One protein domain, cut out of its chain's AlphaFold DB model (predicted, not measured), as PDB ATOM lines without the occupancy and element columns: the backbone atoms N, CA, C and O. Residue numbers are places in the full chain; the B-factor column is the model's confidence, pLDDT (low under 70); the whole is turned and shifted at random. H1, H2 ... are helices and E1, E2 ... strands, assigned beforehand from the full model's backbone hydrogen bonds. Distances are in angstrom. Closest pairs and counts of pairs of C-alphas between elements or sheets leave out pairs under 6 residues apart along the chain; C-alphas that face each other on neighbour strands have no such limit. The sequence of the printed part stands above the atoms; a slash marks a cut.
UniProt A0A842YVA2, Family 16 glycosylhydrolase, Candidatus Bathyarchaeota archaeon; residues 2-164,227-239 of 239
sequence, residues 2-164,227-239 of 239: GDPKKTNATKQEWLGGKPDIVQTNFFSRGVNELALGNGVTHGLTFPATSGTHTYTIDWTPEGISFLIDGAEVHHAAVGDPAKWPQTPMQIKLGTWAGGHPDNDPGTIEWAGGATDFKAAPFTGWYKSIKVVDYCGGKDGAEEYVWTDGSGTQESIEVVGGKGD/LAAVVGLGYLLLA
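What this domain is: This is residues 2 to 164 and 227 to 239 of the 239 residues of the protein "Family 16 glycosylhydrolase" of Candidatus Bathyarchaeota archaeon (UniProt A0A842YVA2). A twisted five-strand sheet and a smaller three-strand sheet make a sandwich, only partly face to face: E4, E5 and E6 lie over the part of the large sheet made by E3, E2, E1 and E10, and E7 is left uncovered. The separate hairpin of E8 and E9 lies at one end of the length and the short helix H2 at the other, and the long link of residues 112 to 138 runs between these ends. The printed part has 176 residues, with 76 in named elements, in the order E1 E2 H1 E3 E4 E5 E6 E7 H2 E8 E9 E10; the class is mostly strand. The large sheet is mixed, in the order E3, E2, E1, E10, E7, and the other two sheets are antiparallel. The whole is compact, with a radius of gyration of the C-alphas of 17.4 A, yet elongated, spanning 54 by 32 by 28 A.

How they stand to each other: In the large sheet, E1, residues 9 to 15, and E2, residues 18 to 27, form an antiparallel hairpin, with N 11 and O 25 2.8 A apart. E2 bends by 75 degrees at residue 21. E3, residues 40 to 43, is an edge strand antiparallel to E2, with N 42 and O 22 2.8 A apart. E10, residues 232 to 237, is parallel to E1, with N 237 and O 14 2.8 A apart. E7, residues 92 to 96, is the other edge strand, parallel to E10, with N 92 and O 232 2.9 A apart. E4, residues 55 to 59, E5, residues 63 to 68, and E6, residues 71 to 77, form a meander, each strand the antiparallel neighbour of the one before; N 65 and O 58 are 2.8 A apart, and N 64 and O 76 are 2.8 A apart. In the sandwich, two sheets face to face, the strands of the one stand at 27 degrees to those of the other; the closest C-alphas of E3 and E6 are those of His 42 and Val 73, 7.1 A apart. H1, residues 33 to 36, and H2, residues 105 to 111, only graze the large sheet. In H2 every O i to N i+4 pair is within hydrogen-bond range; H1 is too short for one. E8, residues 139 to 146, and E9, residues 156 to 162, form a hairpin, with N 159 and O 143 2.8 A apart; both are apart from E10.

Where its parts are: E1 begins at C-alpha 9 (8.727, -4.409, 15.762) and is 18.9 A long. E2 is 23.2 A long, E8 19.3 A, E6 16.9 A, E5 16.6 A and E9 16.1 A. E10 ends at C-alpha 237 (1.839, 10.950, 20.091).

The domain as a whole: The C-alphas farthest apart are those of Lys 118 and Asp 164, 56.5 A. Residues 165 to 226 are not printed; C-alphas 164 and 227 are 21.8 A apart across the cut. The links E3 to E4, E6 to E7 and H2 to E8 are long. The model's pLDDT is under 70 in residues 2 to 7, 30 to 37 and 227 to 239.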
ATOM      1  N   GLY A   2      20.300 -12.165  24.120       39.53
ATOM      2  CA  GLY A   2      20.471 -11.264  22.974       39.53
ATOM      3  C   GLY A   2      20.661  -9.805  23.393       39.53
ATOM      4  O   GLY A   2      20.237  -9.408  24.475       39.53
ATOM      5  N   ASP A   3      21.295  -9.019  22.524       39.28
ATOM      6  CA  ASP A   3      21.417  -7.567  22.679       39.28
ATOM      7  C   ASP A   3      20.015  -6.919  22.633       39.28
ATOM      8  O   ASP A   3      19.336  -7.043  21.607       39.28
ATOM      9  N   PRO A   4      19.561  -6.226  23.698       40.16
ATOM     10  CA  PRO A   4      18.226  -5.627  23.750       40.16
ATOM     11  C   PRO A   4      18.011  -4.509  22.720       40.16
ATOM     12  O   PRO A   4      16.875  -4.083  22.532       40.16
ATOM     13  N   LYS A   5      19.062  -4.046  22.029       41.28
ATOM     14  CA  LYS A   5      18.953  -3.082  20.925       41.28
ATOM     15  C   LYS A   5      18.531  -3.719  19.594       41.28
ATOM     16  O   LYS A   5      18.249  -2.990  18.652       41.28
ATOM     17  N   LYS A   6      18.467  -5.056  19.493       54.22
ATOM     18  CA  LYS A   6      18.190  -5.786  18.239       54.22
ATOM     19  C   LYS A   6      16.775  -6.360  18.167       54.22
ATOM     20  O   LYS A   6      16.592  -7.550  17.924       54.22
ATOM     21  N   THR A   7      15.762  -5.525  18.377       66.94
ATOM     22  CA  THR A   7      14.357  -5.962  18.375       66.94
ATOM     23  C   THR A   7      13.699  -5.872  17.002       66.94
ATOM     24  O   THR A   7      13.925  -4.923  16.252       66.94
ATOM     25  N   ASN A   8      12.823  -6.837  16.722       82.00
ATOM     26  CA  ASN A   8      11.790  -6.732  15.695       82.00
ATOM     27  C   ASN A   8      10.611  -5.913  16.243       82.00
ATOM     28  O   ASN A   8      10.324  -5.984  17.441       82.00
ATOM     29  N   ALA A   9       9.936  -5.144  15.388       82.75
ATOM     30  CA  ALA A   9       8.727  -4.409  15.762       82.75
ATOM     31  C   ALA A   9       7.845  -4.114  14.546       82.75
ATOM     32  O   ALA A   9       8.355  -3.818  13.465       82.75
ATOM     33  N   THR A  10       6.530  -4.093  14.749       81.62
ATOM     34  CA  THR A  10       5.579  -3.409  13.870       81.62
ATOM     35  C   THR A  10       4.943  -2.262  14.659       81.62
ATOM     36  O   THR A  10       4.667  -2.382  15.856       81.62
ATOM     37  N   LYS A  11       4.790  -1.097  14.026       87.00
ATOM     38  CA  LYS A  11       4.288   0.127  14.662       87.00
ATOM     39  C   LYS A  11       3.094   0.683  13.901       87.00
ATOM     40  O   LYS A  11       3.083   0.685  12.668       87.00
ATOM     41  N   GLN A  12       2.154   1.239  14.656       89.31
ATOM     42  CA  GLN A  12       1.189   2.197  14.135       89.31
ATOM     43  C   GLN A  12       1.162   3.415  15.063       89.31
ATOM     44  O   GLN A  12       1.089   3.273  16.286       89.31
ATOM     45  N   GLU A  13       1.321   4.599  14.477       88.56
ATOM     46  CA  GLU A  13       1.618   5.837  15.198       88.56
ATOM     47  C   GLU A  13       0.678   6.958  14.743       88.56
ATOM     48  O   GLU A  13       0.520   7.220  13.548       88.56
ATOM     49  N   TRP A  14       0.036   7.614  15.711       90.00
ATOM     50  CA  TRP A  14      -0.925   8.701  15.490       90.00
ATOM     51  C   TRP A  14      -0.353   9.999  16.043       90.00
ATOM     52  O   TRP A  14       0.096  10.017  17.187       90.00
ATOM     53  N   LEU A  15      -0.398  11.086  15.273       85.00
ATOM     54  CA  LEU A  15       0.143  12.386  15.680       85.00
ATOM     55  C   LEU A  15      -1.004  13.331  16.069       85.00
ATOM     56  O   LEU A  15      -1.848  13.647  15.235       85.00
ATOM     57  N   GLY A  16      -1.034  13.805  17.317       80.75
ATOM     58  CA  GLY A  16      -2.118  14.645  17.854       80.75
ATOM     59  C   GLY A  16      -2.407  15.895  17.016       80.75
ATOM     60  O   GLY A  16      -3.559  16.139  16.657       80.75
ATOM     61  N   GLY A  17      -1.356  16.622  16.622       81.94
ATOM     62  CA  GLY A  17      -1.441  17.791  15.741       81.94
ATOM     63  C   GLY A  17      -1.717  17.495  14.258       81.94
ATOM     64  O   GLY A  17      -1.881  18.435  13.484       81.94
ATOM     65  N   LYS A  18      -1.776  16.221  13.839       86.38
ATOM     66  CA  LYS A  18      -2.110  15.787  12.466       86.38
ATOM     67  C   LYS A  18      -3.134  14.634  12.525       86.38
ATOM     68  O   LYS A  18      -2.812  13.495  12.187       86.38
ATOM     69  N   PRO A  19      -4.360  14.890  13.027       88.50
ATOM     70  CA  PRO A  19      -5.324  13.836  13.344       88.50
ATOM     71  C   PRO A  19      -5.935  13.174  12.101       88.50
ATOM     72  O   PRO A  19      -6.612  12.162  12.228       88.50
ATOM     73  N   ASP A  20      -5.737  13.743  10.916       91.94
ATOM     74  CA  ASP A  20      -6.183  13.250   9.613       91.94
ATOM     75  C   ASP A  20      -5.219  12.231   8.979       91.94
ATOM     76  O   ASP A  20      -5.475  11.763   7.869       91.94
ATOM     77  N   ILE A  21      -4.136  11.854   9.668       90.56
ATOM     78  CA  ILE A  21      -3.190  10.830   9.208       90.56
ATOM     79  C   ILE A  21      -2.872   9.780  10.279       90.56
ATOM     80  O   ILE A  21      -2.987  10.006  11.484       90.56
ATOM     81  N   VAL A  22      -2.389   8.628   9.820       92.69
ATOM     82  CA  VAL A  22      -1.714   7.619  10.646       92.69
ATOM     83  C   VAL A  22      -0.450   7.140   9.941       92.69
ATOM     84  O   VAL A  22      -0.407   7.057   8.713       92.69
ATOM     85  N   GLN A  23       0.586   6.811  10.705       92.25
ATOM     86  CA  GLN A  23       1.825   6.246  10.179       92.25
ATOM     87  C   GLN A  23       1.920   4.756  10.506       92.25
ATOM     88  O   GLN A  23       1.590   4.332  11.611       92.25
ATOM     89  N   THR A  24       2.371   3.959   9.541       91.62
ATOM     90  CA  THR A  24       2.685   2.532   9.709       91.62
ATOM     91  C   THR A  24       4.170   2.327   9.480       91.62
ATOM     92  O   THR A  24       4.704   2.877   8.515       91.62
ATOM     93  N   ASN A  25       4.829   1.520  10.306       88.75
ATOM     94  CA  ASN A  25       6.250   1.225  10.140       88.75
ATOM     95  C   ASN A  25       6.580  -0.193  10.637       88.75
ATOM     96  O   ASN A  25       5.837  -0.768  11.436       88.75
ATOM     97  N   PHE A  26       7.692  -0.765  10.185       87.50
ATOM     98  CA  PHE A  26       8.185  -2.052  10.673       87.50
ATOM     99  C   PHE A  26       9.712  -2.122  10.646       87.50
ATOM    100  O   PHE A  26      10.376  -1.537   9.790       87.50
ATOM    101  N   PHE A  27      10.263  -2.866  11.600       83.50
ATOM    102  CA  PHE A  27      11.685  -2.892  11.920       83.50
ATOM    103  C   PHE A  27      12.148  -4.323  12.128       83.50
ATOM    104  O   PHE A  27      11.443  -5.131  12.743       83.50
ATOM    105  N   SER A  28      13.369  -4.608  11.684       82.75
ATOM    106  CA  SER A  28      14.049  -5.866  11.967       82.75
ATOM    107  C   SER A  28      15.321  -5.621  12.758       82.75
ATOM    108  O   SER A  28      16.113  -4.748  12.404       82.75
ATOM    109  N   ARG A  29      15.515  -6.414  13.816       75.69
ATOM    110  CA  ARG A  29      16.799  -6.661  14.497       75.69
ATOM    111  C   ARG A  29      17.614  -5.399  14.840       75.69
ATOM    112  O   ARG A  29      18.842  -5.457  14.887       75.69
ATOM    113  N   GLY A  30      16.945  -4.279  15.131       63.66
ATOM    114  CA  GLY A  30      17.591  -3.003  15.468       63.66
ATOM    115  C   GLY A  30      18.274  -2.270  14.306       63.66
ATOM    116  O   GLY A  30      19.115  -1.406  14.549       63.66
ATOM    117  N   VAL A  31      17.963  -2.604  13.049       66.12
ATOM    118  CA  VAL A  31      18.416  -1.816  11.891       66.12
ATOM    119  C   VAL A  31      17.762  -0.428  11.947       66.12
ATOM    120  O   VAL A  31      16.565  -0.321  12.206       66.12
ATOM    121  N   ASN A  32      18.559   0.627  11.725       62.88
ATOM    122  CA  ASN A  32      18.146   2.028  11.874       62.88
ATOM    123  C   ASN A  32      16.849   2.337  11.101       62.88
ATOM    124  O   ASN A  32      16.744   2.053   9.908       62.88
ATOM    125  N   GLU A  33      15.902   2.974  11.795       61.91
ATOM    126  CA  GLU A  33      14.571   3.340  11.310       61.91
ATOM    127  C   GLU A  33      14.609   4.107   9.973       61.91
ATOM    128  O   GLU A  33      13.889   3.756   9.034       61.91
ATOM    129  N   LEU A  34      15.514   5.084   9.840       58.31
ATOM    130  CA  LEU A  34      15.698   5.867   8.610       58.31
ATOM    131  C   LEU A  34      16.358   5.071   7.474       58.31
ATOM    132  O   LEU A  34      16.114   5.354   6.305       58.31
ATOM    133  N   ALA A  35      17.181   4.070   7.797       54.59
ATOM    134  CA  ALA A  35      17.901   3.267   6.804       54.59
ATOM    135  C   ALA A  35      17.031   2.169   6.165       54.59
ATOM    136  O   ALA A  35      17.416   1.595   5.142       54.59
ATOM    137  N   LEU A  36      15.877   1.856   6.765       59.72
ATOM    138  CA  LEU A  36      14.906   0.917   6.207       59.72
ATOM    139  C   LEU A  36      13.895   1.594   5.275       59.72
ATOM    140  O   LEU A  36      13.521   0.996   4.273       59.72
ATOM    141  N   GLY A  37      13.459   2.823   5.580       67.12
ATOM    142  CA  GLY A  37      12.483   3.547   4.751       67.12
ATOM    143  C   GLY A  37      11.068   2.947   4.748       67.12
ATOM    144  O   GLY A  37      10.252   3.318   3.913       67.12
ATOM    145  N   ASN A  38      10.762   2.044   5.686       79.12
ATOM    146  CA  ASN A  38       9.486   1.318   5.785       79.12
ATOM    147  C   ASN A  38       8.305   2.173   6.297       79.12
ATOM    148  O   ASN A  38       7.172   1.692   6.357       79.12
ATOM    149  N   GLY A  39       8.565   3.416   6.712       83.94
ATOM    150  CA  GLY A  39       7.555   4.331   7.235       83.94
ATOM    151  C   GLY A  39       6.652   4.872   6.129       83.94
ATOM    152  O   GLY A  39       7.114   5.596   5.250       83.94
ATOM    153  N   VAL A  40       5.355   4.574   6.204       89.25
ATOM    154  CA  VAL A  40       4.341   5.067   5.258       89.25
ATOM    155  C   VAL A  40       3.267   5.844   6.014       89.25
ATOM    156  O   VAL A  40       2.796   5.400   7.061       89.25
ATOM    157  N   THR A  41       2.893   7.013   5.487       91.94
ATOM    158  CA  THR A  41       1.805   7.851   6.017       91.94
ATOM    159  C   THR A  41       0.532   7.626   5.209       91.94
ATOM    160  O   THR A  41       0.556   7.732   3.984       91.94
ATOM    161  N   HIS A  42      -0.579   7.380   5.901       92.94
ATOM    162  CA  HIS A  42      -1.897   7.128   5.319       92.94
ATOM    163  C   HIS A  42      -2.863   8.234   5.715       92.94
ATOM    164  O   HIS A  42      -2.928   8.598   6.889       92.94
ATOM    165  N   GLY A  43      -3.627   8.741   4.748       93.69
ATOM    166  CA  GLY A  43      -4.728   9.663   5.015       93.69
ATOM    167  C   GLY A  43      -5.941   8.930   5.587       93.69
ATOM    168  O   GLY A  43      -6.307   7.856   5.110       93.69
ATOM    169  N   LEU A  44      -6.576   9.528   6.588       91.44
ATOM    170  CA  LEU A  44      -7.800   9.044   7.212       91.44
ATOM    171  C   LEU A  44      -9.007   9.825   6.684       91.44
ATOM    172  O   LEU A  44      -8.949  11.031   6.454       91.44
ATOM    173  N   THR A  45     -10.147   9.150   6.544       93.44
ATOM    174  CA  THR A  45     -11.433   9.796   6.215       93.44
ATOM    175  C   THR A  45     -12.127  10.402   7.442       93.44
ATOM    176  O   THR A  45     -13.227  10.945   7.336       93.44
ATOM    177  N   PHE A  46     -11.485  10.316   8.609       92.38
ATOM    178  CA  PHE A  46     -11.957  10.764   9.913       92.38
ATOM    179  C   PHE A  46     -10.767  11.249  10.766       92.38
ATOM    180  O   PHE A  46      -9.650  10.771  10.572       92.38
ATOM    181  N   PRO A  47     -10.967  12.144  11.750       90.06
ATOM    182  CA  PRO A  47      -9.927  12.464  12.725       90.06
ATOM    183  C   PRO A  47      -9.679  11.282  13.677       90.06
ATOM    184  O   PRO A  47     -10.597  10.874  14.391       90.06
ATOM    185  N   ALA A  48      -8.443  10.784  13.770       89.19
ATOM    186  CA  ALA A  48      -8.021   9.729  14.703       89.19
ATOM    187  C   ALA A  48      -8.269  10.072  16.184       89.19
ATOM    188  O   ALA A  48      -8.366   9.183  17.027       89.19
ATOM    189  N   THR A  49      -8.385  11.364  16.504       88.25
ATOM    190  CA  THR A  49      -8.728  11.893  17.832       88.25
ATOM    191  C   THR A  49     -10.235  11.883  18.126       88.25
ATOM    192  O   THR A  49     -10.653  12.305  19.204       88.25
ATOM    193  N   SER A  50     -11.064  11.408  17.191       88.25
ATOM    194  CA  SER A  50     -12.521  11.337  17.317       88.25
ATOM    195  C   SER A  50     -13.028   9.895  17.242       88.25
ATOM    196  O   SER A  50     -12.469   9.060  16.541       88.25
ATOM    197  N   GLY A  51     -14.107   9.594  17.971       89.75
ATOM    198  CA  GLY A  51     -14.755   8.280  17.921       89.75
ATOM    199  C   GLY A  51     -13.922   7.132  18.510       89.75
ATOM    200  O   GLY A  51     -13.197   7.279  19.491       89.75
ATOM    201  N   THR A  52     -14.101   5.936  17.956       92.44
ATOM    202  CA  THR A  52     -13.272   4.760  18.242       92.44
ATOM    203  C   THR A  52     -13.148   3.972  16.954       92.44
ATOM    204  O   THR A  52     -14.168   3.581  16.391       92.44
ATOM    205  N   HIS A  53     -11.912   3.718  16.543       94.31
ATOM    206  CA  HIS A  53     -11.577   3.039  15.299       94.31
ATOM    207  C   HIS A  53     -10.807   1.753  15.595       94.31
ATOM    208  O   HIS A  53     -10.123   1.647  16.619       94.31
ATOM    209  N   THR A  54     -10.955   0.758  14.727       95.81
ATOM    210  CA  THR A  54     -10.253  -0.522  14.835       95.81
ATOM    211  C   THR A  54      -8.992  -0.465  13.997       95.81
ATOM    212  O   THR A  54      -9.057  -0.305  12.782       95.81
ATOM    213  N   TYR A  55      -7.851  -0.626  14.650       94.75
ATOM    214  CA  TYR A  55      -6.544  -0.645  14.013       94.75
ATOM    215  C   TYR A  55      -5.965  -2.049  14.135       94.75
ATOM    216  O   TYR A  55      -5.844  -2.573  15.245       94.75
ATOM    217  N   THR A  56      -5.649  -2.662  12.998       96.88
ATOM    218  CA  THR A  56      -5.178  -4.046  12.924       96.88
ATOM    219  C   THR A  56      -3.813  -4.080  12.262       96.88
ATOM    220  O   THR A  56      -3.621  -3.494  11.198       96.88
ATOM    221  N   ILE A  57      -2.890  -4.818  12.870       96.12
ATOM    222  CA  ILE A  57      -1.687  -5.309  12.207       96.12
ATOM    223  C   ILE A  57      -1.885  -6.816  12.087       96.12
ATOM    224  O   ILE A  57      -1.900  -7.508  13.105       96.12
ATOM    225  N   ASP A  58      -2.094  -7.294  10.868       95.50
ATOM    226  CA  ASP A  58      -2.032  -8.715  10.549       95.50
ATOM    227  C   ASP A  58      -0.620  -9.025  10.041       95.50
ATOM    228  O   ASP A  58      -0.067  -8.277   9.232       95.50
ATOM    229  N   TRP A  59       0.006 -10.067  10.577       92.56
ATOM    230  CA  TRP A  59       1.399 -10.402  10.298       92.56
ATOM    231  C   TRP A  59       1.554 -11.912  10.175       92.56
ATOM    232  O   TRP A  59       1.376 -12.663  11.137       92.56
ATOM    233  N   THR A  60       1.908 -12.334   8.968       89.12
ATOM    234  CA  THR A  60       1.993 -13.731   8.555       89.12
ATOM    235  C   THR A  60       3.324 -13.983   7.820       89.12
ATOM    236  O   THR A  60       4.085 -13.041   7.562       89.12
ATOM    237  N   PRO A  61       3.656 -15.237   7.458       83.88
ATOM    238  CA  PRO A  61       4.810 -15.547   6.611       83.88
ATOM    239  C   PRO A  61       4.733 -14.973   5.188       83.88
ATOM    240  O   PRO A  61       5.731 -15.020   4.473       83.88
ATOM    241  N   GLU A  62       3.577 -14.455   4.767       86.75
ATOM    242  CA  GLU A  62       3.341 -13.865   3.446       86.75
ATOM    243  C   GLU A  62       3.529 -12.335   3.441       86.75
ATOM    244  O   GLU A  62       3.957 -11.770   2.429       86.75
ATOM    245  N   GLY A  63       3.287 -11.655   4.569       91.88
ATOM    246  CA  GLY A  63       3.450 -10.205   4.667       91.88
ATOM    247  C   GLY A  63       3.017  -9.585   5.999       91.88
ATOM    248  O   GLY A  63       2.741 -10.270   6.984       91.88
ATOM    249  N   ILE A  64       2.969  -8.253   6.020       94.38
ATOM    250  CA  ILE A  64       2.322  -7.451   7.063       94.38
ATOM    251  C   ILE A  64       1.239  -6.607   6.394       94.38
ATOM    252  O   ILE A  64       1.551  -5.754   5.559       94.38
ATOM    253  N   SER A  65      -0.008  -6.800   6.804       95.50
ATOM    254  CA  SER A  65      -1.140  -5.973   6.398       95.50
ATOM    255  C   SER A  65      -1.558  -5.058   7.546       95.50
ATOM    256  O   SER A  65      -1.872  -5.504   8.649       95.50
ATOM    257  N   PHE A  66      -1.583  -3.754   7.285       95.44
ATOM    258  CA  PHE A  66      -2.126  -2.749   8.190       95.44
ATOM    259  C   PHE A  66      -3.544  -2.401   7.741       95.44
ATOM    260  O   PHE A  66      -3.755  -1.989   6.595       95.44
ATOM    261  N   LEU A  67      -4.514  -2.541   8.645       96.56
ATOM    262  CA  LEU A  67      -5.923  -2.278   8.371       96.56
ATOM    263  C   LEU A  67      -6.502  -1.237   9.330       96.56
ATOM    264  O   LEU A  67      -6.120  -1.153  10.499       96.56
ATOM    265  N   ILE A  68      -7.467  -0.475   8.821       95.44
ATOM    266  CA  ILE A  68      -8.212   0.555   9.542       95.44
ATOM    267  C   ILE A  68      -9.700   0.299   9.311       95.44
ATOM    268  O   ILE A  68     -10.152   0.223   8.171       95.44
ATOM    269  N   ASP A  69     -10.446   0.084  10.392       95.62
ATOM    270  CA  ASP A  69     -11.856  -0.338  10.389       95.62
ATOM    271  C   ASP A  69     -12.144  -1.546   9.469       95.62
ATOM    272  O   ASP A  69     -13.231  -1.701   8.915       95.62
ATOM    273  N   GLY A  70     -11.150  -2.433   9.327       95.69
ATOM    274  CA  GLY A  70     -11.208  -3.637   8.495       95.69
ATOM    275  C   GLY A  70     -10.839  -3.437   7.019       95.69
ATOM    276  O   GLY A  70     -10.768  -4.424   6.293       95.69
ATOM    277  N   ALA A  71     -10.564  -2.209   6.571       96.12
ATOM    278  CA  ALA A  71     -10.015  -1.941   5.244       96.12
ATOM    279  C   ALA A  71      -8.480  -1.934   5.290       96.12
ATOM    280  O   ALA A  71      -7.891  -1.217   6.096       96.12
ATOM    281  N   GLU A  72      -7.827  -2.712   4.428       95.88
ATOM    282  CA  GLU A  72      -6.371  -2.674   4.276       95.88
ATOM    283  C   GLU A  72      -5.931  -1.339   3.657       95.88
ATOM    284  O   GLU A  72      -6.434  -0.935   2.609       95.88
ATOM    285  N   VAL A  73      -4.992  -0.655   4.318       95.00
ATOM    286  CA  VAL A  73      -4.397   0.606   3.838       95.00
ATOM    287  C   VAL A  73      -2.953   0.433   3.372       95.00
ATOM    288  O   VAL A  73      -2.450   1.244   2.601       95.00
ATOM    289  N   HIS A  74      -2.283  -0.629   3.823       93.75
ATOM    290  CA  HIS A  74      -0.908  -0.944   3.460       93.75
ATOM    291  C   HIS A  74      -0.673  -2.444   3.585       93.75
ATOM    292  O   HIS A  74      -0.888  -3.006   4.656       93.75
ATOM    293  N   HIS A  75      -0.163  -3.060   2.523       94.19
ATOM    294  CA  HIS A  75       0.420  -4.393   2.570       94.19
ATOM    295  C   HIS A  75       1.910  -4.306   2.237       94.19
ATOM    296  O   HIS A  75       2.286  -3.863   1.150       94.19
ATOM    297  N   ALA A  76       2.750  -4.754   3.164       91.88
ATOM    298  CA  ALA A  76       4.154  -5.029   2.916       91.88
ATOM    299  C   ALA A  76       4.309  -6.539   2.686       91.88
ATOM    300  O   ALA A  76       4.092  -7.329   3.603       91.88
ATOM    301  N   ALA A  77       4.690  -6.945   1.476       90.75
ATOM    302  CA  ALA A  77       5.061  -8.332   1.196       90.75
ATOM    303  C   ALA A  77       6.431  -8.657   1.818       90.75
ATOM    304  O   ALA A  77       7.266  -7.756   1.957       90.75
ATOM    305  N   VAL A  78       6.691  -9.929   2.153       86.81
ATOM    306  CA  VAL A  78       7.981 -10.334   2.745       86.81
ATOM    307  C   VAL A  78       9.168  -9.905   1.879       86.81
ATOM    308  O   VAL A  78       9.287 -10.274   0.709       86.81
ATOM    309  N   GLY A  79      10.060  -9.126   2.491       83.31
ATOM    310  CA  GLY A  79      11.298  -8.647   1.886       83.31
ATOM    311  C   GLY A  79      12.533  -9.463   2.282       83.31
ATOM    312  O   GLY A  79      12.462 -10.637   2.632       83.31
ATOM    313  N   ASP A  80      13.688  -8.800   2.242       84.81
ATOM    314  CA  ASP A  80      14.966  -9.320   2.742       84.81
ATOM    315  C   ASP A  80      14.833  -9.799   4.209       84.81
ATOM    316  O   ASP A  80      14.508  -8.977   5.071       84.81
ATOM    317  N   PRO A  81      15.120 -11.079   4.535       81.31
ATOM    318  CA  PRO A  81      15.077 -11.599   5.906       81.31
ATOM    319  C   PRO A  81      15.930 -10.812   6.912       81.31
ATOM    320  O   PRO A  81      15.605 -10.765   8.096       81.31
ATOM    321  N   ALA A  82      16.998 -10.135   6.469       80.12
ATOM    322  CA  ALA A  82      17.799  -9.265   7.333       80.12
ATOM    323  C   ALA A  82      17.092  -7.948   7.713       80.12
ATOM    324  O   ALA A  82      17.531  -7.269   8.641       80.12
ATOM    325  N   LYS A  83      16.012  -7.593   7.004       80.62
ATOM    326  CA  LYS A  83      15.201  -6.374   7.167       80.62
ATOM    327  C   LYS A  83      13.734  -6.661   7.510       80.62
ATOM    328  O   LYS A  83      12.976  -5.723   7.749       80.62
ATOM    329  N   TRP A  84      13.339  -7.932   7.578       86.19
ATOM    330  CA  TRP A  84      11.985  -8.377   7.910       86.19
ATOM    331  C   TRP A  84      11.847  -8.707   9.407       86.19
ATOM    332  O   TRP A  84      12.769  -9.302   9.972       86.19
ATOM    333  N   PRO A  85      10.745  -8.358  10.097       87.88
ATOM    334  CA  PRO A  85      10.454  -8.915  11.415       87.88
ATOM    335  C   PRO A  85      10.066 -10.394  11.263       87.88
ATOM    336  O   PRO A  85       9.201 -10.728  10.459       87.88
ATOM    337  N   GLN A  86      10.725 -11.290  12.007       86.12
ATOM    338  CA  GLN A  86      10.568 -12.753  11.841       86.12
ATOM    339  C   GLN A  86      10.484 -13.541  13.161       86.12
ATOM    340  O   GLN A  86      10.521 -14.767  13.153       86.12
ATOM    341  N   THR A  87      10.431 -12.863  14.310       87.19
ATOM    342  CA  THR A  87      10.491 -13.513  15.633       87.19
ATOM    343  C   THR A  87       9.294 -13.132  16.496       87.19
ATOM    344  O   THR A  87       8.782 -12.020  16.345       87.19
ATOM    345  N   PRO A  88       8.926 -13.972  17.481       89.25
ATOM    346  CA  PRO A  88       8.039 -13.577  18.565       89.25
ATOM    347  C   PRO A  88       8.530 -12.291  19.246       89.25
ATOM    348  O   PRO A  88       9.704 -11.915  19.197       89.25
ATOM    349  N   MET A  89       7.576 -11.562  19.802       86.31
ATOM    350  CA  MET A  89       7.611 -10.114  19.956       86.31
ATOM    351  C   MET A  89       6.751  -9.743  21.253       86.31
ATOM    352  O   MET A  89       6.607 -10.608  22.100       86.31
ATOM    353  N   GLN A  90       6.215  -8.546  21.579       85.25
ATOM    354  CA  GLN A  90       5.412  -8.226  22.814       85.25
ATOM    355  C   GLN A  90       4.584  -6.908  22.714       85.25
ATOM    356  O   GLN A  90       5.187  -5.862  22.476       85.25
ATOM    357  N   ILE A  91       3.248  -6.904  22.939       86.69
ATOM    358  CA  ILE A  91       2.393  -5.732  22.601       86.69
ATOM    359  C   ILE A  91       2.682  -4.609  23.589       86.69
ATOM    360  O   ILE A  91       2.605  -4.815  24.802       86.69
ATOM    361  N   LYS A  92       2.951  -3.406  23.075       88.31
ATOM    362  CA  LYS A  92       3.086  -2.197  23.889       88.31
ATOM    363  C   LYS A  92       2.158  -1.125  23.342       88.31
ATOM    364  O   LYS A  92       2.282  -0.709  22.196       88.31
ATOM    365  N   LEU A  93       1.243  -0.666  24.183       88.12
ATOM    366  CA  LEU A  93       0.417   0.504  23.909       88.12
ATOM    367  C   LEU A  93       0.867   1.626  24.836       88.12
ATOM    368  O   LEU A  93       1.129   1.384  26.016       88.12
ATOM    369  N   GLY A  94       0.960   2.840  24.310       87.50
ATOM    370  CA  GLY A  94       1.380   3.988  25.097       87.50
ATOM    371  C   GLY A  94       0.978   5.309  24.465       87.50
ATOM    372  O   GLY A  94       0.788   5.423  23.256       87.50
ATOM    373  N   THR A  95       0.881   6.335  25.295       88.25
ATOM    374  CA  THR A  95       0.710   7.716  24.848       88.25
ATOM    375  C   THR A  95       1.900   8.518  25.363       88.25
ATOM    376  O   THR A  95       2.214   8.420  26.549       88.25
ATOM    377  N   TRP A  96       2.587   9.268  24.497       89.44
ATOM    378  CA  TRP A  96       3.790  10.020  24.878       89.44
ATOM    379  C   TRP A  96       3.932  11.345  24.121       89.44
ATOM    380  O   TRP A  96       3.309  11.564  23.083       89.44
ATOM    381  N   ALA A  97       4.737  12.256  24.668       91.12
ATOM    382  CA  ALA A  97       4.997  13.564  24.080       91.12
ATOM    383  C   ALA A  97       6.221  13.497  23.153       91.12
ATOM    384  O   ALA A  97       7.360  13.612  23.608       91.12
ATOM    385  N   GLY A  98       5.985  13.318  21.849       88.75
ATOM    386  CA  GLY A  98       7.048  13.367  20.836       88.75
ATOM    387  C   GLY A  98       7.710  14.749  20.743       88.75
ATOM    388  O   GLY A  98       8.906  14.846  20.489       88.75
ATOM    389  N   GLY A  99       6.960  15.806  21.066       89.81
ATOM    390  CA  GLY A  99       7.442  17.182  21.171       89.81
ATOM    391  C   GLY A  99       8.037  17.571  22.530       89.81
ATOM    392  O   GLY A  99       8.085  18.764  22.836       89.81
ATOM    393  N   HIS A 100       8.437  16.622  23.386       92.44
ATOM    394  CA  HIS A 100       9.123  16.953  24.641       92.44
ATOM    395  C   HIS A 100      10.483  17.627  24.346       92.44
ATOM    396  O   HIS A 100      11.204  17.135  23.481       92.44
ATOM    397  N   PRO A 101      10.870  18.716  25.045       92.12
ATOM    398  CA  PRO A 101      12.084  19.481  24.728       92.12
ATOM    399  C   PRO A 101      13.402  18.705  24.882       92.12
ATOM    400  O   PRO A 101      14.402  19.117  24.304       92.12
ATOM    401  N   ASP A 102      13.398  17.599  25.631       94.88
ATOM    402  CA  ASP A 102      14.569  16.725  25.816       94.88
ATOM    403  C   ASP A 102      14.717  15.652  24.710       94.88
ATOM    404  O   ASP A 102      15.657  14.861  24.754       94.88
ATOM    405  N   ASN A 103      13.791  15.582  23.744       89.06
ATOM    406  CA  ASN A 103      13.890  14.665  22.603       89.06
ATOM    407  C   ASN A 103      14.804  15.239  21.505       89.06
ATOM    408  O   ASN A 103      14.984  16.453  21.396       89.06
ATOM    409  N   ASP A 104      15.314  14.373  20.624       91.56
ATOM    410  CA  ASP A 104      16.092  14.805  19.461       91.56
ATOM    411  C   ASP A 104      15.287  15.766  18.557       91.56
ATOM    412  O   ASP A 104      14.090  15.541  18.334       91.56
ATOM    413  N   PRO A 105      15.913  16.801  17.954       91.94
ATOM    414  CA  PRO A 105      15.206  17.791  17.136       91.94
ATOM    415  C   PRO A 105      14.364  17.184  16.005       91.94
ATOM    416  O   PRO A 105      13.242  17.631  15.770       91.94
ATOM    417  N   GLY A 106      14.862  16.127  15.353       88.00
ATOM    418  CA  GLY A 106      14.126  15.413  14.306       88.00
ATOM    419  C   GLY A 106      12.885  14.676  14.823       88.00
ATOM    420  O   GLY A 106      11.888  14.595  14.114       88.00
ATOM    421  N   THR A 107      12.897  14.193  16.070       86.44
ATOM    422  CA  THR A 107      11.725  13.591  16.727       86.44
ATOM    423  C   THR A 107      10.677  14.650  17.061       86.44
ATOM    424  O   THR A 107       9.490  14.422  16.828       86.44
ATOM    425  N   ILE A 108      11.103  15.824  17.537       86.19
ATOM    426  CA  ILE A 108      10.212  16.965  17.802       86.19
ATOM    427  C   ILE A 108       9.565  17.451  16.493       86.19
ATOM    428  O   ILE A 108       8.349  17.641  16.435       86.19
ATOM    429  N   GLU A 109      10.347  17.606  15.420       88.38
ATOM    430  CA  GLU A 109       9.846  18.003  14.098       88.38
ATOM    431  C   GLU A 109       8.867  16.968  13.517       88.38
ATOM    432  O   GLU A 109       7.758  17.321  13.101       88.38
ATOM    433  N   TRP A 110       9.233  15.682  13.552       86.38
ATOM    434  CA  TRP A 110       8.381  14.572  13.113       86.38
ATOM    435  C   TRP A 110       7.030  14.557  13.842       86.38
ATOM    436  O   TRP A 110       5.980  14.505  13.187       86.38
ATOM    437  N   ALA A 111       7.053  14.695  15.174       85.75
ATOM    438  CA  ALA A 111       5.859  14.740  16.014       85.75
ATOM    439  C   ALA A 111       4.924  15.919  15.678       85.75
ATOM    440  O   ALA A 111       3.719  15.827  15.908       85.75
ATOM    441  N   GLY A 112       5.454  16.990  15.075       86.94
ATOM    442  CA  GLY A 112       4.706  18.176  14.648       86.94
ATOM    443  C   GLY A 112       5.082  19.471  15.372       86.94
ATOM    444  O   GLY A 112       4.426  20.485  15.146       86.94
ATOM    445  N   GLY A 113       6.122  19.460  16.208       89.69
ATOM    446  CA  GLY A 113       6.572  20.601  17.003       89.69
ATOM    447  C   GLY A 113       6.643  20.292  18.500       89.69
ATOM    448  O   GLY A 113       6.467  19.155  18.929       89.69
ATOM    449  N   ALA A 114       6.928  21.319  19.303       92.62
ATOM    450  CA  ALA A 114       7.032  21.192  20.754       92.62
ATOM    451  C   ALA A 114       5.650  21.056  21.421       92.62
ATOM    452  O   ALA A 114       4.743  21.838  21.138       92.62
ATOM    453  N   THR A 115       5.509  20.107  22.349       91.19
ATOM    454  CA  THR A 115       4.255  19.831  23.068       91.19
ATOM    455  C   THR A 115       3.948  20.940  24.085       91.19
ATOM    456  O   THR A 115       4.741  21.180  25.000       91.19
ATOM    457  N   ASP A 116       2.773  21.581  24.006       92.94
ATOM    458  CA  ASP A 116       2.347  22.547  25.032       92.94
ATOM    459  C   ASP A 116       1.737  21.854  26.261       92.94
ATOM    460  O   ASP A 116       0.532  21.619  26.360       92.94
ATOM    461  N   PHE A 117       2.568  21.596  27.268       91.00
ATOM    462  CA  PHE A 117       2.124  21.031  28.546       91.00
ATOM    463  C   PHE A 117       1.151  21.922  29.345       91.00
ATOM    464  O   PHE A 117       0.591  21.449  30.333       91.00
ATOM    465  N   LYS A 118       0.888  23.177  28.943       95.81
ATOM    466  CA  LYS A 118      -0.196  23.994  29.531       95.81
ATOM    467  C   LYS A 118      -1.584  23.564  29.053       95.81
ATOM    468  O   LYS A 118      -2.552  23.822  29.763       95.81
ATOM    469  N   ALA A 119      -1.677  22.916  27.891       91.12
ATOM    470  CA  ALA A 119      -2.916  22.361  27.345       91.12
ATOM    471  C   ALA A 119      -3.241  20.949  27.880       91.12
ATOM    472  O   ALA A 119      -4.275  20.380  27.539       91.12
ATOM    473  N   ALA A 120      -2.380  20.390  28.739       90.19
ATOM    474  CA  ALA A 120      -2.602  19.113  29.407       90.19
ATOM    475  C   ALA A 120      -3.836  19.149  30.352       90.19
ATOM    476  O   ALA A 120      -4.159  20.202  30.907       90.19
ATOM    477  N   PRO A 121      -4.503  18.005  30.621       92.38
ATOM    478  CA  PRO A 121      -4.124  16.652  30.234       92.38
ATOM    479  C   PRO A 121      -4.468  16.314  28.784       92.38
ATOM    480  O   PRO A 121      -5.547  16.608  28.280       92.38
ATOM    481  N   PHE A 122      -3.557  15.579  28.162       88.19
ATOM    482  CA  PHE A 122      -3.791  14.860  26.920       88.19
ATOM    483  C   PHE A 122      -4.083  13.388  27.253       88.19
ATOM    484  O   PHE A 122      -3.528  12.857  28.218       88.19
ATOM    485  N   THR A 123      -4.959  12.702  26.515       89.06
ATOM    486  CA  THR A 123      -5.385  11.336  26.888       89.06
ATOM    487  C   THR A 123      -5.666  10.462  25.670       89.06
ATOM    488  O   THR A 123      -6.543  10.777  24.870       89.06
ATOM    489  N   GLY A 124      -4.957   9.333  25.574       87.19
ATOM    490  CA  GLY A 124      -5.283   8.238  24.661       87.19
ATOM    491  C   GLY A 124      -6.246   7.238  25.295       87.19
ATOM    492  O   GLY A 124      -6.098   6.881  26.464       87.19
ATOM    493  N   TRP A 125      -7.225   6.771  24.519       90.62
ATOM    494  CA  TRP A 125      -8.239   5.816  24.968       90.62
ATOM    495  C   TRP A 125      -8.115   4.492  24.212       90.62
ATOM    496  O   TRP A 125      -8.416   4.411  23.025       90.62
ATOM    497  N   TYR A 126      -7.729   3.430  24.921       91.81
ATOM    498  CA  TYR A 126      -7.626   2.074  24.376       91.81
ATOM    499  C   TYR A 126      -8.818   1.246  24.863       91.81
ATOM    500  O   TYR A 126      -8.857   0.810  26.011       91.81
ATOM    501  N   LYS A 127      -9.830   1.071  24.006       94.19
ATOM    502  CA  LYS A 127     -11.113   0.458  24.399       94.19
ATOM    503  C   LYS A 127     -11.041  -1.062  24.577       94.19
ATOM    504  O   LYS A 127     -11.697  -1.609  25.458       94.19
ATOM    505  N   SER A 128     -10.285  -1.741  23.720       95.25
ATOM    506  CA  SER A 128     -10.140  -3.199  23.709       95.25
ATOM    507  C   SER A 128      -8.921  -3.604  22.889       95.25
ATOM    508  O   SER A 128      -8.605  -2.942  21.904       95.25
ATOM    509  N   ILE A 129      -8.300  -4.727  23.244       94.62
ATOM    510  CA  ILE A 129      -7.230  -5.366  22.474       94.62
ATOM    511  C   ILE A 129      -7.714  -6.772  22.118       94.62
ATOM    512  O   ILE A 129      -8.166  -7.502  23.001       94.62
ATOM    513  N   LYS A 130      -7.615  -7.154  20.845       95.38
ATOM    514  CA  LYS A 130      -7.749  -8.545  20.398       95.38
ATOM    515  C   LYS A 130      -6.385  -8.987  19.887       95.38
ATOM    516  O   LYS A 130      -5.778  -8.277  19.095       95.38
ATOM    517  N   VAL A 131      -5.930 -10.151  20.333       94.12
ATOM    518  CA  VAL A 131      -4.706 -10.791  19.844       94.12
ATOM    519  C   VAL A 131      -5.100 -12.139  19.267       94.12
ATOM    520  O   VAL A 131      -5.893 -12.860  19.873       94.12
ATOM    521  N   VAL A 132      -4.571 -12.457  18.092       92.81
ATOM    522  CA  VAL A 132      -4.568 -13.806  17.533       92.81
ATOM    523  C   VAL A 132      -3.100 -14.179  17.417       92.81
ATOM    524  O   VAL A 132      -2.329 -13.429  16.826       92.81
ATOM    525  N   ASP A 133      -2.710 -15.281  18.047       91.56
ATOM    526  CA  ASP A 133      -1.375 -15.840  17.880       91.56
ATOM    527  C   ASP A 133      -1.478 -17.043  16.943       91.56
ATOM    528  O   ASP A 133      -2.117 -18.044  17.273       91.56
ATOM    529  N   TYR A 134      -0.853 -16.941  15.773       90.69
ATOM    530  CA  TYR A 134      -0.792 -18.021  14.791       90.69
ATOM    531  C   TYR A 134       0.140 -19.173  15.204       90.69
ATOM    532  O   TYR A 134       0.262 -20.151  14.464       90.69
ATOM    533  N   CYS A 135       0.804 -19.090  16.365       88.94
ATOM    534  CA  CYS A 135       1.476 -20.212  17.025       88.94
ATOM    535  C   CYS A 135       2.541 -20.911  16.153       88.94
ATOM    536  O   CYS A 135       2.768 -22.116  16.273       88.94
ATOM    537  N   GLY A 136       3.153 -20.183  15.211       84.69
ATOM    538  CA  GLY A 136       4.066 -20.742  14.205       84.69
ATOM    539  C   GLY A 136       3.449 -21.853  13.339       84.69
ATOM    540  O   GLY A 136       4.162 -22.757  12.912       84.69
ATOM    541  N   GLY A 137       2.131 -21.847  13.117       84.62
ATOM    542  CA  GLY A 137       1.417 -22.918  12.413       84.62
ATOM    543  C   GLY A 137       1.107 -24.153  13.271       84.62
ATOM    544  O   GLY A 137       0.835 -25.231  12.731       84.62
ATOM    545  N   LYS A 138       1.175 -24.027  14.600       87.69
ATOM    546  CA  LYS A 138       0.590 -24.975  15.559       87.69
ATOM    547  C   LYS A 138      -0.760 -24.462  16.078       87.69
ATOM    548  O   LYS A 138      -1.125 -23.315  15.871       87.69
ATOM    549  N   ASP A 139      -1.486 -25.318  16.779       87.62
ATOM    550  CA  ASP A 139      -2.671 -24.991  17.576       87.62
ATOM    551  C   ASP A 139      -2.269 -24.953  19.059       87.62
ATOM    552  O   ASP A 139      -1.924 -25.997  19.621       87.62
ATOM    553  N   GLY A 140      -2.262 -23.757  19.659       85.94
ATOM    554  CA  GLY A 140      -1.982 -23.527  21.082       85.94
ATOM    555  C   GLY A 140      -0.507 -23.641  21.483       85.94
ATOM    556  O   GLY A 140      -0.143 -24.559  22.214       85.94
ATOM    557  N   ALA A 141       0.342 -22.713  21.031       90.00
ATOM    558  CA  ALA A 141       1.704 -22.570  21.552       90.00
ATOM    559  C   ALA A 141       1.694 -22.252  23.061       90.00
ATOM    560  O   ALA A 141       0.877 -21.459  23.530       90.00
ATOM    561  N   GLU A 142       2.616 -22.856  23.814       90.81
ATOM    562  CA  GLU A 142       2.777 -22.617  25.257       90.81
ATOM    563  C   GLU A 142       3.980 -21.704  25.547       90.81
ATOM    564  O   GLU A 142       3.920 -20.851  26.432       90.81
ATOM    565  N   GLU A 143       5.062 -21.848  24.775       90.88
ATOM    566  CA  GLU A 143       6.293 -21.064  24.906       90.88
ATOM    567  C   GLU A 143       7.013 -20.939  23.549       90.88
ATOM    568  O   GLU A 143       6.871 -21.788  22.666       90.88
ATOM    569  N   TYR A 144       7.810 -19.878  23.398       90.69
ATOM    570  CA  TYR A 144       8.724 -19.675  22.276       90.69
ATOM    571  C   TYR A 144      10.165 -19.623  22.780       90.69
ATOM    572  O   TYR A 144      10.528 -18.717  23.534       90.69
ATOM    573  N   VAL A 145      10.995 -20.568  22.342       90.56
ATOM    574  CA  VAL A 145      12.388 -20.706  22.776       90.56
ATOM    575  C   VAL A 145      13.327 -20.318  21.639       90.56
ATOM    576  O   VAL A 145      13.271 -20.881  20.550       90.56
ATOM    577  N   TRP A 146      14.231 -19.375  21.905       90.38
ATOM    578  CA  TRP A 146      15.352 -19.073  21.013       90.38
ATOM    579  C   TRP A 146      16.435 -20.141  21.191       90.38
ATOM    580  O   TRP A 146      17.109 -20.181  22.223       90.38
ATOM    581  N   THR A 147      16.598 -21.004  20.190       91.94
ATOM    582  CA  THR A 147      17.578 -22.103  20.188       91.94
ATOM    583  C   THR A 147      19.003 -21.618  19.908       91.94
ATOM    584  O   THR A 147      19.965 -22.251  20.345       91.94
ATOM    585  N   ASP A 148      19.155 -20.462  19.250       88.44
ATOM    586  CA  ASP A 148      20.434 -19.787  19.037       88.44
ATOM    587  C   ASP A 148      20.331 -18.244  19.113       88.44
ATOM    588  O   ASP A 148      19.319 -17.669  19.514       88.44
ATOM    589  N   GLY A 149      21.437 -17.557  18.799       84.00
ATOM    590  CA  GLY A 149      21.544 -16.093  18.824       84.00
ATOM    591  C   GLY A 149      21.365 -15.396  17.469       84.00
ATOM    592  O   GLY A 149      21.686 -14.211  17.370       84.00
ATOM    593  N   SER A 150      20.924 -16.098  16.422       83.38
ATOM    594  CA  SER A 150      20.767 -15.532  15.075       83.38
ATOM    595  C   SER A 150      19.621 -14.519  15.006       83.38
ATOM    596  O   SER A 150      19.773 -13.461  14.387       83.38
ATOM    597  N   GLY A 151      18.502 -14.798  15.683       79.56
ATOM    598  CA  GLY A 151      17.299 -13.967  15.654       79.56
ATOM    599  C   GLY A 151      16.519 -14.054  14.336       79.56
ATOM    600  O   GLY A 151      15.875 -13.074  13.963       79.56
ATOM    601  N   THR A 152      16.607 -15.184  13.627       84.12
ATOM    602  CA  THR A 152      15.738 -15.525  12.485       84.12
ATOM    603  C   THR A 152      14.566 -16.402  12.939       84.12
ATOM    604  O   THR A 152      14.564 -16.901  14.069       84.12
ATOM    605  N   GLN A 153      13.574 -16.625  12.075       84.25
ATOM    606  CA  GLN A 153      12.430 -17.489  12.392       84.25
ATOM    607  C   GLN A 153      12.839 -18.942  12.690       84.25
ATOM    608  O   GLN A 153      12.258 -19.578  13.563       84.25
ATOM    609  N   GLU A 154      13.867 -19.460  12.016       87.12
ATOM    610  CA  GLU A 154      14.371 -20.831  12.184       87.12
ATOM    611  C   GLU A 154      14.997 -21.064  13.567       87.12
ATOM    612  O   GLU A 154      15.042 -22.198  14.038       87.12
ATOM    613  N   SER A 155      15.447 -19.993  14.235       87.69
ATOM    614  CA  SER A 155      15.949 -20.051  15.615       87.69
ATOM    615  C   SER A 155      14.847 -20.202  16.668       87.69
ATOM    616  O   SER A 155      15.156 -20.382  17.845       87.69
ATOM    617  N   ILE A 156      13.569 -20.135  16.277       88.88
ATOM    618  CA  ILE A 156      12.427 -20.174  17.192       88.88
ATOM    619  C   ILE A 156      11.836 -21.584  17.255       88.88
ATOM    620  O   ILE A 156      11.129 -22.029  16.349       88.88
ATOM    621  N   GLU A 157      12.054 -22.271  18.372       90.19
ATOM    622  CA  GLU A 157      11.295 -23.468  18.719       90.19
ATOM    623  C   GLU A 157       9.970 -23.065  19.381       90.19
ATOM    624  O   GLU A 157       9.948 -22.411  20.424       90.19
ATOM    625  N   VAL A 158       8.851 -23.473  18.779       90.69
ATOM    626  CA  VAL A 158       7.522 -23.350  19.394       90.69
ATOM    627  C   VAL A 158       7.284 -24.574  20.273       90.69
ATOM    628  O   VAL A 158       7.148 -25.688  19.757       90.69
ATOM    629  N   VAL A 159       7.204 -24.386  21.585       91.12
ATOM    630  CA  VAL A 159       6.970 -25.452  22.568       91.12
ATOM    631  C   VAL A 159       5.469 -25.604  22.831       91.12
ATOM    632  O   VAL A 159       4.702 -24.640  22.786       91.12
ATOM    633  N   GLY A 160       5.039 -26.843  23.069       89.00
ATOM    634  CA  GLY A 160       3.627 -27.194  23.207       89.00
ATOM    635  C   GLY A 160       2.876 -27.233  21.871       89.00
ATOM    636  O   GLY A 160       3.473 -27.344  20.786       89.00
ATOM    637  N   GLY A 161       1.550 -27.172  21.984       86.50
ATOM    638  CA  GLY A 161       0.598 -27.153  20.876       86.50
ATOM    639  C   GLY A 161       0.485 -28.442  20.058       86.50
ATOM    640  O   GLY A 161       1.209 -29.421  20.247       86.50
ATOM    641  N   LYS A 162      -0.460 -28.447  19.113       84.88
ATOM    642  CA  LYS A 162      -0.673 -29.534  18.139       84.88
ATOM    643  C   LYS A 162      -0.358 -29.067  16.722       84.88
ATOM    644  O   LYS A 162      -0.569 -27.910  16.389       84.88
ATOM    645  N   GLY A 163       0.075 -29.979  15.858       82.56
ATOM    646  CA  GLY A 163       0.367 -29.685  14.450       82.56
ATOM    647  C   GLY A 163       1.860 -29.664  14.124       82.56
ATOM    648  O   GLY A 163       2.710 -29.836  14.994       82.56
ATOM    649  N   ASP A 164       2.161 -29.505  12.838       77.94
ATOM    650  CA  ASP A 164       3.491 -29.690  12.252       77.94
ATOM    651  C   ASP A 164       4.315 -28.396  12.109       77.94
ATOM    652  O   ASP A 164       5.365 -28.420  11.474       77.94
ATOM    653  N   LEU A 227       3.899 -15.274  29.474       26.36
ATOM    654  CA  LEU A 227       3.262 -14.897  28.201       26.36
ATOM    655  C   LEU A 227       4.281 -14.387  27.172       26.36
ATOM    656  O   LEU A 227       5.032 -13.439  27.416       26.36
ATOM    657  N   ALA A 228       4.237 -14.994  25.995       27.62
ATOM    658  CA  ALA A 228       4.952 -14.621  24.787       27.62
ATOM    659  C   ALA A 228       3.940 -14.775  23.612       27.62
ATOM    660  O   ALA A 228       3.132 -15.690  23.678       27.62
ATOM    661  N   ALA A 229       3.887 -13.958  22.543       24.59
ATOM    662  CA  ALA A 229       4.742 -12.809  22.223       24.59
ATOM    663  C   ALA A 229       4.399 -12.086  20.861       24.59
ATOM    664  O   ALA A 229       4.757 -12.604  19.808       24.59
ATOM    665  N   VAL A 230       3.832 -10.850  20.832       24.62
ATOM    666  CA  VAL A 230       3.512 -10.045  19.591       24.62
ATOM    667  C   VAL A 230       3.797  -8.517  19.739       24.62
ATOM    668  O   VAL A 230       3.071  -7.898  20.482       24.62
ATOM    669  N   VAL A 231       4.765  -7.828  19.091       24.95
ATOM    670  CA  VAL A 231       5.073  -6.377  19.262       24.95
ATOM    671  C   VAL A 231       4.319  -5.618  18.183       24.95
ATOM    672  O   VAL A 231       4.890  -5.243  17.165       24.95
ATOM    673  N   GLY A 232       3.055  -5.324  18.471       28.81
ATOM    674  CA  GLY A 232       2.502  -4.044  18.052       28.81
ATOM    675  C   GLY A 232       2.966  -2.975  19.043       28.81
ATOM    676  O   GLY A 232       2.605  -3.050  20.220       28.81
ATOM    677  N   LEU A 233       3.769  -2.009  18.592       37.12
ATOM    678  CA  LEU A 233       3.978  -0.744  19.299       37.12
ATOM    679  C   LEU A 233       2.913   0.243  18.794       37.12
ATOM    680  O   LEU A 233       3.017   0.769  17.687       37.12
ATOM    681  N   GLY A 234       1.868   0.458  19.589       34.53
ATOM    682  CA  GLY A 234       0.828   1.446  19.305       34.53
ATOM    683  C   GLY A 234       1.074   2.716  20.109       34.53
ATOM    684  O   GLY A 234       0.719   2.758  21.292       34.53
ATOM    685  N   TYR A 235       1.654   3.743  19.481       40.06
ATOM    686  CA  TYR A 235       1.890   5.033  20.132       40.06
ATOM    687  C   TYR A 235       0.935   6.119  19.637       40.06
ATOM    688  O   TYR A 235       0.964   6.517  18.475       40.06
ATOM    689  N   LEU A 236       0.126   6.651  20.556       30.84
ATOM    690  CA  LEU A 236      -0.512   7.951  20.358       30.84
ATOM    691  C   LEU A 236       0.484   9.033  20.785       30.84
ATOM    692  O   LEU A 236       0.867   9.107  21.954       30.84
ATOM    693  N   LEU A 237       0.913   9.859  19.844       34.81
ATOM    694  CA  LEU A 237       1.839  10.950  20.091       34.81
ATOM    695  C   LEU A 237       1.100  12.263  20.280       34.81
ATOM    696  O   LEU A 237       0.142  12.579  19.577       34.81
ATOM    697  N   LEU A 238       1.582  13.036  21.241       27.67
ATOM    698  CA  LEU A 238       0.990  14.295  21.651       27.67
ATOM    699  C   LEU A 238       1.877  15.454  21.202       27.67
ATOM    700  O   LEU A 238       2.976  15.648  21.731       27.67
ATOM    701  N   ALA A 239       1.362  16.208  20.238       37.66
ATOM    702  CA  ALA A 239       1.812  17.531  19.828       37.66
ATOM    703  C   ALA A 239       0.578  18.439  19.856       37.66
ATOM    704  O   ALA A 239      -0.457  17.984  19.309       37.66
TER     705      ALA A 239